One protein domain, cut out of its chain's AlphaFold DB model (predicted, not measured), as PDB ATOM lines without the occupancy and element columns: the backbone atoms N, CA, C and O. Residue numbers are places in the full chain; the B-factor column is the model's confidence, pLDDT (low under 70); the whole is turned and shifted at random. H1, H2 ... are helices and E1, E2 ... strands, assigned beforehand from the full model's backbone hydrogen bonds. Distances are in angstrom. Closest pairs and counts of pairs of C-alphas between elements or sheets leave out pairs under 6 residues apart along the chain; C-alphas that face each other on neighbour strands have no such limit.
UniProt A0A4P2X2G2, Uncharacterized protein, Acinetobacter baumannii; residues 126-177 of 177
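What this domain is: This is residues 126 to 177 of the 177 residues of an uncharacterized protein of Acinetobacter baumannii (UniProt A0A4P2X2G2). A two-stranded hairpin, E1 and E2, lies toward one end of a long, open model, and a single short helix, H1, lies toward the other end with no shared core. Residues 126 to 136 run back along the hairpin before turning into E1. The printed part has 52 residues, in the order E1, E2, H1; the sheet is antiparallel, and the class is mixed, with 21 residues, under half, in named elements. It is extended, with a radius of gyration of the C-alphas of 17.5 A, and flat, spanning 49 by 25 by 13 A.

Where its parts are: E1, residues 137 to 142, begins at C-alpha 137 (144.604, 145.774, 114.596) and is 17.1 A long. E2, residues 148 to 153, is 16.2 A long. H1, residues 161 to 169, is 12.1 A long and ends at C-alpha 169 (138.027, 126.409, 96.446).

How they stand to each other: E1 and E2 form a hairpin, antiparallel at 162 degrees, with N 139 and O 151 within hydrogen-bond range at 3.0 A. H1 has every O i to N i+4 pair within hydrogen-bond range. E1 and H1 are apart.

The domain as a whole: The farthest C-alphas, of Pro 126 and Gly 177, are 50.7 A apart. The printed part has no cut and no long link. Confidence is under 70 at residues 155 to 158 and 173 to 177.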
ATOM      1  N   PRO A 126     147.711 148.959 135.412       70.44
ATOM      2  CA  PRO A 126     147.978 147.588 134.992       70.44
ATOM      3  C   PRO A 126     148.888 147.576 133.753       70.44
ATOM      4  O   PRO A 126     148.512 148.065 132.689       70.44
ATOM      5  N   GLN A 127     150.094 147.016 133.878       72.69
ATOM      6  CA  GLN A 127     151.014 146.874 132.753       72.69
ATOM      7  C   GLN A 127     150.570 145.691 131.883       72.69
ATOM      8  O   GLN A 127     150.740 144.534 132.267       72.69
ATOM      9  N   VAL A 128     150.007 145.974 130.706       78.06
ATOM     10  CA  VAL A 128     149.575 144.943 129.752       78.06
ATOM     11  C   VAL A 128     150.517 144.922 128.555       78.06
ATOM     12  O   VAL A 128     150.631 145.895 127.816       78.06
ATOM     13  N   VAL A 129     151.199 143.792 128.365       81.75
ATOM     14  CA  VAL A 129     152.013 143.520 127.175       81.75
ATOM     15  C   VAL A 129     151.199 142.630 126.244       81.75
ATOM     16  O   VAL A 129     150.858 141.506 126.615       81.75
ATOM     17  N   VAL A 130     150.890 143.113 125.038       83.62
ATOM     18  CA  VAL A 130     150.131 142.343 124.041       83.62
ATOM     19  C   VAL A 130     151.039 141.925 122.892       83.62
ATOM     20  O   VAL A 130     151.583 142.759 122.173       83.62
ATOM     21  N   TYR A 131     151.172 140.614 122.696       84.44
ATOM     22  CA  TYR A 131     151.847 140.046 121.533       84.44
ATOM     23  C   TYR A 131     150.822 139.758 120.438       84.44
ATOM     24  O   TYR A 131     150.077 138.780 120.511       84.44
ATOM     25  N   ASN A 132     150.786 140.604 119.410       84.69
ATOM     26  CA  ASN A 132     149.958 140.366 118.236       84.69
ATOM     27  C   ASN A 132     150.722 139.530 117.201       84.69
ATOM     28  O   ASN A 132     151.603 140.031 116.509       84.69
ATOM     29  N   ASN A 133     150.354 138.254 117.084       84.62
ATOM     30  CA  ASN A 133     150.913 137.329 116.090       84.62
ATOM     31  C   ASN A 133     150.057 137.241 114.810       84.62
ATOM     32  O   ASN A 133     150.235 136.334 113.998       84.62
ATOM     33  N   SER A 134     149.097 138.150 114.648       81.25
ATOM     34  CA  SER A 134     148.160 138.199 113.526       81.25
ATOM     35  C   SER A 134     148.321 139.499 112.726       81.25
ATOM     36  O   SER A 134     149.193 140.317 113.010       81.25
ATOM     37  N   LYS A 135     147.476 139.692 111.705       79.56
ATOM     38  CA  LYS A 135     147.367 140.963 110.965       79.56
ATOM     39  C   LYS A 135     146.254 141.880 111.485       79.56
ATOM     40  O   LYS A 135     146.053 142.940 110.898       79.56
ATOM     41  N   ALA A 136     145.522 141.466 112.519       82.38
ATOM     42  CA  ALA A 136     144.457 142.269 113.105       82.38
ATOM     43  C   ALA A 136     145.032 143.530 113.760       82.38
ATOM     44  O   ALA A 136     146.167 143.516 114.243       82.38
ATOM     45  N   ASN A 137     144.251 144.606 113.801       84.50
ATOM     46  CA  ASN A 137     144.604 145.774 114.596       84.50
ATOM     47  C   ASN A 137     144.290 145.478 116.062       84.50
ATOM     48  O   ASN A 137     143.247 144.908 116.375       84.50
ATOM     49  N   VAL A 138     145.212 145.839 116.952       88.25
ATOM     50  CA  VAL A 138     145.046 145.653 118.394       88.25
ATOM     51  C   VAL A 138     145.193 147.003 119.066       88.25
ATOM     52  O   VAL A 138     146.222 147.660 118.910       88.25
ATOM     53  N   GLU A 139     144.175 147.389 119.821       88.50
ATOM     54  CA  GLU A 139     144.150 148.625 120.593       88.50
ATOM     55  C   GLU A 139     143.947 148.304 122.074       88.50
ATOM     56  O   GLU A 139     143.135 147.452 122.440       88.50
ATOM     57  N   THR A 140     144.702 148.978 122.938       87.25
ATOM     58  CA  THR A 140     144.614 148.817 124.391       87.25
ATOM     59  C   THR A 140     144.318 150.153 125.044       87.25
ATOM     60  O   THR A 140     145.075 151.100 124.840       87.25
ATOM     61  N   ASN A 141     143.277 150.212 125.873       88.62
ATOM     62  CA  ASN A 141     142.887 151.420 126.598       88.62
ATOM     63  C   ASN A 141     142.604 151.102 128.071       88.62
ATOM     64  O   ASN A 141     142.053 150.048 128.391       88.62
ATOM     65  N   VAL A 142     142.970 152.016 128.970       86.19
ATOM     66  CA  VAL A 142     142.583 151.953 130.386       86.19
ATOM     67  C   VAL A 142     141.310 152.775 130.552       86.19
ATOM     68  O   VAL A 142     141.314 153.964 130.244       86.19
ATOM     69  N   GLY A 143     140.220 152.137 130.978       82.81
ATOM     70  CA  GLY A 143     138.951 152.822 131.226       82.81
ATOM     71  C   GLY A 143     138.939 153.566 132.561       82.81
ATOM     72  O   GLY A 143     139.750 153.291 133.446       82.81
ATOM     73  N   ASP A 144     137.968 154.462 132.739       85.56
ATOM     74  CA  ASP A 144     137.761 155.213 133.991       85.56
ATOM     75  C   ASP A 144     137.455 154.305 135.199       85.56
ATOM     76  O   ASP A 144     137.602 154.705 136.352       85.56
ATOM     77  N   ASP A 145     137.047 153.057 134.943       86.12
ATOM     78  CA  ASP A 145     136.859 152.010 135.947       86.12
ATOM     79  C   ASP A 145     138.168 151.294 136.340       86.12
ATOM     80  O   ASP A 145     138.143 150.333 137.114       86.12
ATOM     81  N   GLY A 146     139.309 151.734 135.802       79.06
ATOM     82  CA  GLY A 146     140.637 151.178 136.055       79.06
ATOM     83  C   GLY A 146     140.906 149.841 135.363       79.06
ATOM     84  O   GLY A 146     141.956 149.235 135.596       79.06
ATOM     85  N   LYS A 147     139.987 149.350 134.520       84.06
ATOM     86  CA  LYS A 147     140.185 148.107 133.765       84.06
ATOM     87  C   LYS A 147     140.940 148.366 132.472       84.06
ATOM     88  O   LYS A 147     140.810 149.423 131.859       84.06
ATOM     89  N   VAL A 148     141.685 147.356 132.026       87.06
ATOM     90  CA  VAL A 148     142.310 147.368 130.701       87.06
ATOM     91  C   VAL A 148     141.393 146.689 129.700       87.06
ATOM     92  O   VAL A 148     141.065 145.511 129.842       87.06
ATOM     93  N   TYR A 149     141.010 147.440 128.679       88.06
ATOM     94  CA  TYR A 149     140.266 146.961 127.528       88.06
ATOM     95  C   TYR A 149     141.249 146.657 126.403       88.06
ATOM     96  O   TYR A 149     142.097 147.487 126.077       88.06
ATOM     97  N   VAL A 150     141.140 145.461 125.825       89.31
ATOM     98  CA  VAL A 150     141.910 145.038 124.651       89.31
ATOM     99  C   VAL A 150     140.920 144.789 123.522       89.31
ATOM    100  O   VAL A 150     140.140 143.839 123.582       89.31
ATOM    101  N   THR A 151     140.945 145.647 122.508       88.88
ATOM    102  CA  THR A 151     140.099 145.540 121.317       88.88
ATOM    103  C   THR A 151     140.915 144.926 120.189       88.88
ATOM    104  O   THR A 151     142.037 145.358 119.925       88.88
ATOM    105  N   ILE A 152     140.365 143.898 119.542       87.62
ATOM    106  CA  ILE A 152     140.983 143.231 118.394       87.62
ATOM    107  C   ILE A 152     140.046 143.399 117.204       87.62
ATOM    108  O   ILE A 152     138.994 142.762 117.147       87.62
ATOM    109  N   ASP A 153     140.462 144.225 116.250       82.81
ATOM    110  CA  ASP A 153     139.741 144.453 115.005       82.81
ATOM    111  C   ASP A 153     140.389 143.636 113.887       82.81
ATOM    112  O   ASP A 153     141.438 143.995 113.338       82.81
ATOM    113  N   ASP A 154     139.760 142.515 113.539       76.69
ATOM    114  CA  ASP A 154     140.153 141.735 112.370       76.69
ATOM    115  C   ASP A 154     139.431 142.264 111.125       76.69
ATOM    116  O   ASP A 154     138.218 142.111 110.956       76.69
ATOM    117  N   VAL A 155     140.177 142.929 110.242       67.44
ATOM    118  CA  VAL A 155     139.632 143.428 108.979       67.44
ATOM    119  C   VAL A 155     139.621 142.281 107.976       67.44
ATOM    120  O   VAL A 155     140.647 141.949 107.373       67.44
ATOM    121  N   TYR A 156     138.438 141.709 107.737       68.50
ATOM    122  CA  TYR A 156     138.233 140.774 106.633       68.50
ATOM    123  C   TYR A 156     138.640 141.437 105.312       68.50
ATOM    124  O   TYR A 156     137.966 142.330 104.797       68.50
ATOM    125  N   ASN A 157     139.764 140.991 104.749       69.94
ATOM    126  CA  ASN A 157     140.234 141.449 103.452       69.94
ATOM    127  C   ASN A 157     139.855 140.413 102.375       69.94
ATOM    128  O   ASN A 157     140.535 139.381 102.267       69.94
ATOM    129  N   PRO A 158     138.838 140.688 101.531       67.75
ATOM    130  CA  PRO A 158     138.392 139.778 100.472       67.75
ATOM    131  C   PRO A 158     139.434 139.573  99.358       67.75
ATOM    132  O   PRO A 158     139.261 138.715  98.491       67.75
ATOM    133  N   ASN A 159     140.510 140.367  99.359       71.38
ATOM    134  CA  ASN A 159     141.653 140.249  98.454       71.38
ATOM    135  C   ASN A 159     142.893 139.648  99.138       71.38
ATOM    136  O   ASN A 159     143.966 139.611  98.540       71.38
ATOM    137  N   SER A 160     142.788 139.188 100.388       77.44
ATOM    138  CA  SER A 160     143.870 138.431 101.019       77.44
ATOM    139  C   SER A 160     144.083 137.092 100.304       77.44
ATOM    140  O   SER A 160     143.131 136.497  99.803       77.44
ATOM    141  N   LYS A 161     145.323 136.578 100.300       75.06
ATOM    142  CA  LYS A 161     145.650 135.266  99.701       75.06
ATOM    143  C   LYS A 161     144.762 134.139 100.240       75.06
ATOM    144  O   LYS A 161     144.336 133.281  99.482       75.06
ATOM    145  N   TYR A 162     144.457 134.175 101.537       74.88
ATOM    146  CA  TYR A 162     143.558 133.218 102.179       74.88
ATOM    147  C   TYR A 162     142.120 133.351 101.658       74.88
ATOM    148  O   TYR A 162     141.512 132.362 101.264       74.88
ATOM    149  N   SER A 163     141.588 134.577 101.577       75.69
ATOM    150  CA  SER A 163     140.245 134.805 101.038       75.69
ATOM    151  C   SER A 163     140.131 134.470  99.548       75.69
ATOM    152  O   SER A 163     139.063 134.039  99.123       75.69
ATOM    153  N   GLN A 164     141.192 134.668  98.762       79.12
ATOM    154  CA  GLN A 164     141.242 134.281  97.351       79.12
ATOM    155  C   GLN A 164     141.264 132.759  97.200       79.12
ATOM    156  O   GLN A 164     140.436 132.224  96.475       79.12
ATOM    157  N   ALA A 165     142.108 132.059  97.966       79.69
ATOM    158  CA  ALA A 165     142.144 130.596  97.973       79.69
ATOM    159  C   ALA A 165     140.793 129.977  98.377       79.69
ATOM    160  O   ALA A 165     140.388 128.962  97.822       79.69
ATOM    161  N   MET A 166     140.068 130.608  99.307       78.19
ATOM    162  CA  MET A 166     138.712 130.194  99.691       78.19
ATOM    163  C   MET A 166     137.668 130.514  98.605       78.19
ATOM    164  O   MET A 166     136.782 129.709  98.347       78.19
ATOM    165  N   GLN A 167     137.758 131.666  97.932       79.44
ATOM    166  CA  GLN A 167     136.881 131.981  96.792       79.44
ATOM    167  C   GLN A 167     137.091 130.989  95.636       79.44
ATOM    168  O   GLN A 167     136.117 130.568  95.014       79.44
ATOM    169  N   GLU A 168     138.340 130.590  95.388       77.50
ATOM    170  CA  GLU A 168     138.714 129.597  94.378       77.50
ATOM    171  C   GLU A 168     138.241 128.187  94.752       77.50
ATOM    172  O   GLU A 168     137.654 127.503  93.915       77.50
ATOM    173  N   SER A 169     138.422 127.756  96.006       78.19
ATOM    174  CA  SER A 169     138.027 126.409  96.446       78.19
ATOM    175  C   SER A 169     136.512 126.209  96.514       78.19
ATOM    176  O   SER A 169     136.030 125.109  96.251       78.19
ATOM    177  N   PHE A 170     135.755 127.266  96.817       81.38
ATOM    178  CA  PHE A 170     134.290 127.235  96.869       81.38
ATOM    179  C   PHE A 170     133.614 127.783  95.600       81.38
ATOM    180  O   PHE A 170     132.392 127.919  95.570       81.38
ATOM    181  N   ASN A 171     134.387 128.072  94.546       75.00
ATOM    182  CA  ASN A 171     133.915 128.556  93.243       75.00
ATOM    183  C   ASN A 171     132.958 129.766  93.333       75.00
ATOM    184  O   ASN A 171     131.962 129.867  92.610       75.00
ATOM    185  N   ILE A 172     133.239 130.689  94.256       75.88
ATOM    186  CA  ILE A 172     132.405 131.868  94.501       75.88
ATOM    187  C   ILE A 172     132.789 132.948  93.482       75.88
ATOM    188  O   ILE A 172     133.772 133.668  93.650       75.88
ATOM    189  N   SER A 173     132.009 133.061  92.405       64.31
ATOM    190  CA  SER A 173     132.183 134.104  91.385       64.31
ATOM    191  C   SER A 173     131.791 135.484  91.925       64.31
ATOM    192  O   SER A 173     130.710 135.663  92.489       64.31
ATOM    193  N   ARG A 174     132.656 136.489  91.729       62.44
ATOM    194  CA  ARG A 174     132.329 137.890  92.033       62.44
ATOM    195  C   ARG A 174     131.326 138.390  90.996       62.44
ATOM    196  O   ARG A 174     131.709 138.665  89.860       62.44
ATOM    197  N   ASN A 175     130.064 138.537  91.392       62.81
ATOM    198  CA  ASN A 175     129.065 139.211  90.572       62.81
ATOM    199  C   ASN A 175     129.466 140.691  90.435       62.81
ATOM    200  O   ASN A 175     129.339 141.464  91.383       62.81
ATOM    201  N   ARG A 176     130.047 141.060  89.290       55.78
ATOM    202  CA  ARG A 176     130.369 142.449  88.949       55.78
ATOM    203  C   ARG A 176     129.112 143.082  88.353       55.78
ATOM    204  O   ARG A 176     128.862 142.913  87.164       55.78
ATOM    205  N   GLY A 177     128.321 143.723  89.211       51.66
ATOM    206  CA  GLY A 177     127.306 144.705  88.824       51.66
ATOM    207  C   GLY A 177     127.896 146.105  88.796       51.66
ATOM    208  O   GLY A 177     128.842 146.341  89.584       51.66
TER     209      GLY A 177